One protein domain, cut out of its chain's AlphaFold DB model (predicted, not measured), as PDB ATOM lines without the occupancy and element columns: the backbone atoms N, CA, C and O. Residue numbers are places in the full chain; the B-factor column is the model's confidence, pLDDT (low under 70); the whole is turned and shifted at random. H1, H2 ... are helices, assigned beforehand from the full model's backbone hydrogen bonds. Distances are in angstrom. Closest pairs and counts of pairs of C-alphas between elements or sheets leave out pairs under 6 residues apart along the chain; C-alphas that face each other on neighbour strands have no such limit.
ATOM      1  N   ARG A   4     -48.003   7.247 -28.204       77.50
ATOM      2  CA  ARG A   4     -48.116   6.039 -27.368       77.50
ATOM      3  C   ARG A   4     -46.831   5.700 -26.611       77.50
ATOM      4  O   ARG A   4     -46.917   5.283 -25.459       77.50
ATOM      5  N   GLY A   5     -45.658   5.948 -27.200       73.06
ATOM      6  CA  GLY A   5     -44.363   5.813 -26.516       73.06
ATOM      7  C   GLY A   5     -44.176   6.806 -25.359       73.06
ATOM      8  O   GLY A   5     -43.807   6.404 -24.260       73.06
ATOM      9  N   LEU A   6     -44.515   8.085 -25.567       69.50
ATOM     10  CA  LEU A   6     -44.373   9.168 -24.574       69.50
ATOM     11  C   LEU A   6     -45.368   9.074 -23.404       69.50
ATOM     12  O   LEU A   6     -45.121   9.588 -22.307       69.50
ATOM     13  N   VAL A   7     -46.515   8.430 -23.630       68.00
ATOM     14  CA  VAL A   7     -47.465   8.098 -22.561       68.00
ATOM     15  C   VAL A   7     -46.956   6.890 -21.769       68.00
ATOM     16  O   VAL A   7     -46.891   6.964 -20.542       68.00
ATOM     17  N   LYS A   8     -46.539   5.816 -22.456       74.56
ATOM     18  CA  LYS A   8     -46.083   4.559 -21.837       74.56
ATOM     19  C   LYS A   8     -44.747   4.639 -21.099       74.56
ATOM     20  O   LYS A   8     -44.528   3.817 -20.219       74.56
ATOM     21  N   SER A   9     -43.861   5.575 -21.442       73.62
ATOM     22  CA  SER A   9     -42.496   5.616 -20.891       73.62
ATOM     23  C   SER A   9     -42.423   5.807 -19.372       73.62
ATOM     24  O   SER A   9     -41.369   5.561 -18.796       73.62
ATOM     25  N   GLY A  10     -43.491   6.293 -18.724       77.50
ATOM     26  CA  GLY A  10     -43.550   6.590 -17.281       77.50
ATOM     27  C   GLY A  10     -42.675   7.771 -16.827       77.50
ATOM     28  O   GLY A  10     -43.020   8.462 -15.875       77.50
ATOM     29  N   ASN A  11     -41.588   8.041 -17.546       84.56
ATOM     30  CA  ASN A  11     -40.578   9.048 -17.269       84.56
ATOM     31  C   ASN A  11     -41.103  10.475 -17.545       84.56
ATOM     32  O   ASN A  11     -41.389  10.846 -18.690       84.56
ATOM     33  N   SER A  12     -41.221  11.271 -16.478       82.12
ATOM     34  CA  SER A  12     -41.631  12.684 -16.507       82.12
ATOM     35  C   SER A  12     -40.712  13.553 -17.355       82.12
ATOM     36  O   SER A  12     -41.179  14.428 -18.084       82.12
ATOM     37  N   ASP A  13     -39.413  13.291 -17.291       85.00
ATOM     38  CA  ASP A  13     -38.378  14.166 -17.823       85.00
ATOM     39  C   ASP A  13     -38.309  14.017 -19.338       85.00
ATOM     40  O   ASP A  13     -38.381  15.018 -20.051       85.00
ATOM     41  N   SER A  14     -38.320  12.773 -19.835       79.44
ATOM     42  CA  SER A  14     -38.458  12.467 -21.264       79.44
ATOM     43  C   SER A  14     -39.725  13.091 -21.847       79.44
ATOM     44  O   SER A  14     -39.673  13.697 -22.914       79.44
ATOM     45  N   ARG A  15     -40.855  13.016 -21.128       82.12
ATOM     46  CA  ARG A  15     -42.107  13.658 -21.550       82.12
ATOM     47  C   ARG A  15     -41.963  15.184 -21.591       82.12
ATOM     48  O   ARG A  15     -42.374  15.800 -22.571       82.12
ATOM     49  N   SER A  16     -41.342  15.790 -20.578       81.75
ATOM     50  CA  SER A  16     -41.120  17.241 -20.506       81.75
ATOM     51  C   SER A  16     -40.194  17.757 -21.616       81.75
ATOM     52  O   SER A  16     -40.467  18.801 -22.209       81.75
ATOM     53  N   LEU A  17     -39.146  16.999 -21.956       85.50
ATOM     54  CA  LEU A  17     -38.215  17.305 -23.040       85.50
ATOM     55  C   LEU A  17     -38.917  17.238 -24.397       85.50
ATOM     56  O   LEU A  17     -38.797  18.177 -25.182       85.50
ATOM     57  N   SER A  18     -39.724  16.203 -24.647       83.62
ATOM     58  CA  SER A  18     -40.519  16.106 -25.878       83.62
ATOM     59  C   SER A  18     -41.532  17.249 -26.020       83.62
ATOM     60  O   SER A  18     -41.704  17.763 -27.121       83.62
ATOM     61  N   ILE A  19     -42.158  17.703 -24.926       82.62
ATOM     62  CA  ILE A  19     -43.039  18.889 -24.933       82.62
ATOM     63  C   ILE A  19     -42.261  20.156 -25.313       82.62
ATOM     64  O   ILE A  19     -42.723  20.925 -26.156       82.62
ATOM     65  N   ARG A  20     -41.088  20.387 -24.703       84.75
ATOM     66  CA  ARG A  20     -40.240  21.552 -25.022       84.75
ATOM     67  C   ARG A  20     -39.791  21.526 -26.481       84.75
ATOM     68  O   ARG A  20     -39.886  22.549 -27.147       84.75
ATOM     69  N   TYR A  21     -39.382  20.358 -26.974       87.81
ATOM     70  CA  TYR A  21     -38.987  20.164 -28.365       87.81
ATOM     71  C   TYR A  21     -40.131  20.497 -29.335       87.81
ATOM     72  O   TYR A  21     -39.959  21.326 -30.223       87.81
ATOM     73  N   LEU A  22     -41.333  19.955 -29.111       85.44
ATOM     74  CA  LEU A  22     -42.501  20.242 -29.957       85.44
ATOM     75  C   LEU A  22     -42.880  21.729 -29.980       85.44
ATOM     76  O   LEU A  22     -43.292  22.227 -31.023       85.44
ATOM     77  N   ARG A  23     -42.705  22.447 -28.863       82.69
ATOM     78  CA  ARG A  23     -42.885  23.907 -28.818       82.69
ATOM     79  C   ARG A  23     -41.803  24.662 -29.591       82.69
ATOM     80  O   ARG A  23     -42.125  25.639 -30.251       82.69
ATOM     81  N   SER A  24     -40.543  24.218 -29.539       88.56
ATOM     82  CA  SER A  24     -39.443  24.870 -30.275       88.56
ATOM     83  C   SER A  24     -39.534  24.740 -31.798       88.56
ATOM     84  O   SER A  24     -38.835  25.458 -32.501       88.56
ATOM     85  N   LEU A  25     -40.393  23.851 -32.306       86.69
ATOM     86  CA  LEU A  25     -40.622  23.662 -33.739       86.69
ATOM     87  C   LEU A  25     -41.642  24.645 -34.346       86.69
ATOM     88  O   LEU A  25     -41.875  24.565 -35.547       86.69
ATOM     89  N   SER A  26     -42.258  25.532 -33.550       88.75
ATOM     90  CA  SER A  26     -43.206  26.568 -34.014       88.75
ATOM     91  C   SER A  26     -44.282  26.046 -34.983       88.75
ATOM     92  O   SER A  26     -44.550  26.648 -36.016       88.75
ATOM     93  N   LEU A  27     -44.864  24.882 -34.675       86.62
ATOM     94  CA  LEU A  27     -45.778  24.172 -35.574       86.62
ATOM     95  C   LEU A  27     -47.168  24.828 -35.614       86.62
ATOM     96  O   LEU A  27     -47.868  24.817 -34.602       86.62
ATOM     97  N   ASP A  28     -47.613  25.266 -36.794       85.94
ATOM     98  CA  ASP A  28     -48.969  25.804 -36.999       85.94
ATOM     99  C   ASP A  28     -50.071  24.764 -36.730       85.94
ATOM    100  O   ASP A  28     -51.146  25.086 -36.223       85.94
ATOM    101  N   ILE A  29     -49.810  23.494 -37.073       84.19
ATOM    102  CA  ILE A  29     -50.755  22.381 -36.918       84.19
ATOM    103  C   ILE A  29     -50.035  21.160 -36.335       84.19
ATOM    104  O   ILE A  29     -49.165  20.563 -36.967       84.19
ATOM    105  N   LEU A  30     -50.460  20.723 -35.145       85.44
ATOM    106  CA  LEU A  30     -49.946  19.524 -34.478       85.44
ATOM    107  C   LEU A  30     -51.045  18.467 -34.299       85.44
ATOM    108  O   LEU A  30     -51.879  18.550 -33.398       85.44
ATOM    109  N   THR A  31     -51.014  17.414 -35.120       84.44
ATOM    110  CA  THR A  31     -51.917  16.261 -34.974       84.44
ATOM    111  C   THR A  31     -51.311  15.197 -34.054       84.44
ATOM    112  O   THR A  31     -50.205  14.695 -34.287       84.44
ATOM    113  N   LEU A  32     -52.036  14.818 -32.996       82.81
ATOM    114  CA  LEU A  32     -51.608  13.805 -32.025       82.81
ATOM    115  C   LEU A  32     -52.476  12.544 -32.127       82.81
ATOM    116  O   LEU A  32     -53.699  12.611 -32.027       82.81
ATOM    117  N   GLN A  33     -51.839  11.386 -32.293       82.44
ATOM    118  CA  GLN A  33     -52.484  10.074 -32.388       82.44
ATOM    119  C   GLN A  33     -52.254   9.232 -31.123       82.44
ATOM    120  O   GLN A  33     -51.300   9.447 -30.375       82.44
ATOM    121  N   GLU A  34     -53.153   8.267 -30.899       75.56
ATOM    122  CA  GLU A  34     -53.150   7.326 -29.759       75.56
ATOM    123  C   GLU A  34     -53.141   7.997 -28.368       75.56
ATOM    124  O   GLU A  34     -52.672   7.441 -27.375       75.56
ATOM    125  N   THR A  35     -53.713   9.200 -28.259       67.19
ATOM    126  CA  THR A  35     -53.874   9.887 -26.974       67.19
ATOM    127  C   THR A  35     -55.026   9.269 -26.169       67.19
ATOM    128  O   THR A  35     -56.184   9.660 -26.335       67.19
ATOM    129  N   HIS A  36     -54.730   8.299 -25.304       65.12
ATOM    130  CA  HIS A  36     -55.741   7.645 -24.468       65.12
ATOM    131  C   HIS A  36     -56.528   8.663 -23.616       65.12
ATOM    132  O   HIS A  36     -55.947   9.525 -22.959       65.12
ATOM    133  N   ALA A  37     -57.862   8.577 -23.652       53.62
ATOM    134  CA  ALA A  37     -58.751   9.558 -23.018       53.62
ATOM    135  C   ALA A  37     -58.781   9.458 -21.479       53.62
ATOM    136  O   ALA A  37     -58.960  10.470 -20.808       53.62
ATOM    137  N   ASN A  38     -58.556   8.256 -20.937       54.41
ATOM    138  CA  ASN A  38     -58.767   7.911 -19.524       54.41
ATOM    139  C   ASN A  38     -57.496   8.039 -18.662       54.41
ATOM    140  O   ASN A  38     -57.311   7.283 -17.716       54.41
ATOM    141  N   THR A  39     -56.573   8.929 -19.025       53.50
ATOM    142  CA  THR A  39     -55.380   9.195 -18.207       53.50
ATOM    143  C   THR A  39     -55.224  10.697 -18.036       53.50
ATOM    144  O   THR A  39     -55.144  11.427 -19.026       53.50
ATOM    145  N   ASP A  40     -55.160  11.156 -16.790       57.03
ATOM    146  CA  ASP A  40     -55.077  12.587 -16.472       57.03
ATOM    147  C   ASP A  40     -53.726  13.177 -16.885       57.03
ATOM    148  O   ASP A  40     -53.648  14.320 -17.328       57.03
ATOM    149  N   ALA A  41     -52.660  12.370 -16.860       57.34
ATOM    150  CA  ALA A  41     -51.319  12.781 -17.268       57.34
ATOM    151  C   ALA A  41     -51.249  13.366 -18.703       57.34
ATOM    152  O   ALA A  41     -50.715  14.465 -18.858       57.34
ATOM    153  N   PRO A  42     -51.792  12.730 -19.767       59.44
ATOM    154  CA  PRO A  42     -51.904  13.357 -21.083       59.44
ATOM    155  C   PRO A  42     -52.967  14.464 -21.182       59.44
ATOM    156  O   PRO A  42     -52.932  15.204 -22.161       59.44
ATOM    157  N   GLN A  43     -53.900  14.621 -20.234       60.75
ATOM    158  CA  GLN A  43     -54.759  15.817 -20.184       60.75
ATOM    159  C   GLN A  43     -53.986  17.020 -19.618       60.75
ATOM    160  O   GLN A  43     -53.927  18.058 -20.268       60.75
ATOM    161  N   GLN A  44     -53.270  16.849 -18.503       61.47
ATOM    162  CA  GLN A  44     -52.367  17.855 -17.926       61.47
ATOM    163  C   GLN A  44     -51.231  18.228 -18.891       61.47
ATOM    164  O   GLN A  44     -50.950  19.403 -19.096       61.47
ATOM    165  N   THR A  45     -50.631  17.238 -19.562       62.72
ATOM    166  CA  THR A  45     -49.626  17.449 -20.622       62.72
ATOM    167  C   THR A  45     -50.184  18.300 -21.767       62.72
ATOM    168  O   THR A  45     -49.498  19.191 -22.258       62.72
ATOM    169  N   ARG A  46     -51.437  18.057 -22.185       60.62
ATOM    170  CA  ARG A  46     -52.112  18.842 -23.233       60.62
ATOM    171  C   ARG A  46     -52.448  20.260 -22.781       60.62
ATOM    172  O   ARG A  46     -52.168  21.192 -23.525       60.62
ATOM    173  N   ALA A  47     -52.977  20.420 -21.569       62.34
ATOM    174  CA  ALA A  47     -53.239  21.728 -20.974       62.34
ATOM    175  C   ALA A  47     -51.946  22.550 -20.852       62.34
ATOM    176  O   ALA A  47     -51.928  23.720 -21.217       62.34
ATOM    177  N   MET A  48     -50.833  21.925 -20.447       61.69
ATOM    178  CA  MET A  48     -49.522  22.571 -20.481       61.69
ATOM    179  C   MET A  48     -49.141  23.000 -21.900       61.69
ATOM    180  O   MET A  48     -48.833  24.172 -22.089       61.69
ATOM    181  N   ILE A  49     -49.169  22.104 -22.898       63.53
ATOM    182  CA  ILE A  49     -48.797  22.435 -24.290       63.53
ATOM    183  C   ILE A  49     -49.581  23.645 -24.817       63.53
ATOM    184  O   ILE A  49     -48.961  24.536 -25.393       63.53
ATOM    185  N   LEU A  50     -50.901  23.675 -24.607       62.38
ATOM    186  CA  LEU A  50     -51.811  24.620 -25.262       62.38
ATOM    187  C   LEU A  50     -52.006  25.943 -24.504       62.38
ATOM    188  O   LEU A  50     -52.158  26.974 -25.144       62.38
ATOM    189  N   ASN A  51     -51.934  25.974 -23.169       57.72
ATOM    190  CA  ASN A  51     -52.235  27.196 -22.402       57.72
ATOM    191  C   ASN A  51     -51.204  28.338 -22.564       57.72
ATOM    192  O   ASN A  51     -51.392  29.398 -21.972       57.72
ATOM    193  N   SER A  52     -50.121  28.153 -23.330       54.78
ATOM    194  CA  SER A  52     -49.140  29.213 -23.622       54.78
ATOM    195  C   SER A  52     -49.350  29.936 -24.958       54.78
ATOM    196  O   SER A  52     -48.751  30.990 -25.149       54.78
TER     197      SER A  52
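Overview. This is residues 4 to 52 of the 437 residues of an uncharacterized protein of Phycomyces blakesleeanus (strain ATCC 8743b / DSM 1359 / FGSC 10004 / NBRC 33097 / NRRL 1555) (UniProt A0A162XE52). Two helices, H2 and H3, run side by side and the same way, with short H1 near the end where both begin. A long link with no named element leaves the far end of H2, sticks out there with residues 25 to 29, and returns the length of the domain to the start of H3. The printed part has 49 residues with three named helices, in the order H1, H2, H3, and no named strand; the class is all helix. It is compact, with a radius of gyration of the C-alphas of 10.6 A and spans of 27 by 21 by 18 A.

Along the chain. Find C-alpha 4 at (-48.116, 6.039, -27.368), where H1, residues 4 to 8, begins. After a tight link, H2 takes residues 12 to 24; it starts at C-alpha 12, (-41.631, 12.684, -16.507), and is 18.5 A long. H3, residues 40 to 50, is 15.3 A long and ends at C-alpha 50, (-51.811, 24.620, -25.262).

Arrangement. Look first at Leu 6 and Arg 15, whose C-alphas, 5.9 A apart, are the closest of H1 and H2. These helices only just touch, with 3 pairs of C-alphas within 8 A, and touch only at the corner by their link; H2 does so with residues 14 to 15 alone. H1 and H3 are close but not clearly touching: their closest C-alphas, of Val 7 and Pro 42, are 7.0 A apart. H2 and H3 are also close but not clearly touching, their closest C-alphas, of Ile 19 and Ile 49, being 6.8 A apart. They run the same way at a shallow tilt of 25 degrees. In H1, H2 and H3 every O i to N i+4 pair is within hydrogen-bond range.

Size, cuts and confidence. The C-alphas of Ser 26 and Asn 38, the two farthest apart, are 28.3 A from each other. The printed part has no cut. The link from H2 to H3, residues 25 to 39, is long. The mean pLDDT of the printed part is 73.6; look for values under 70 at residues 6 to 7 and 35 to 52.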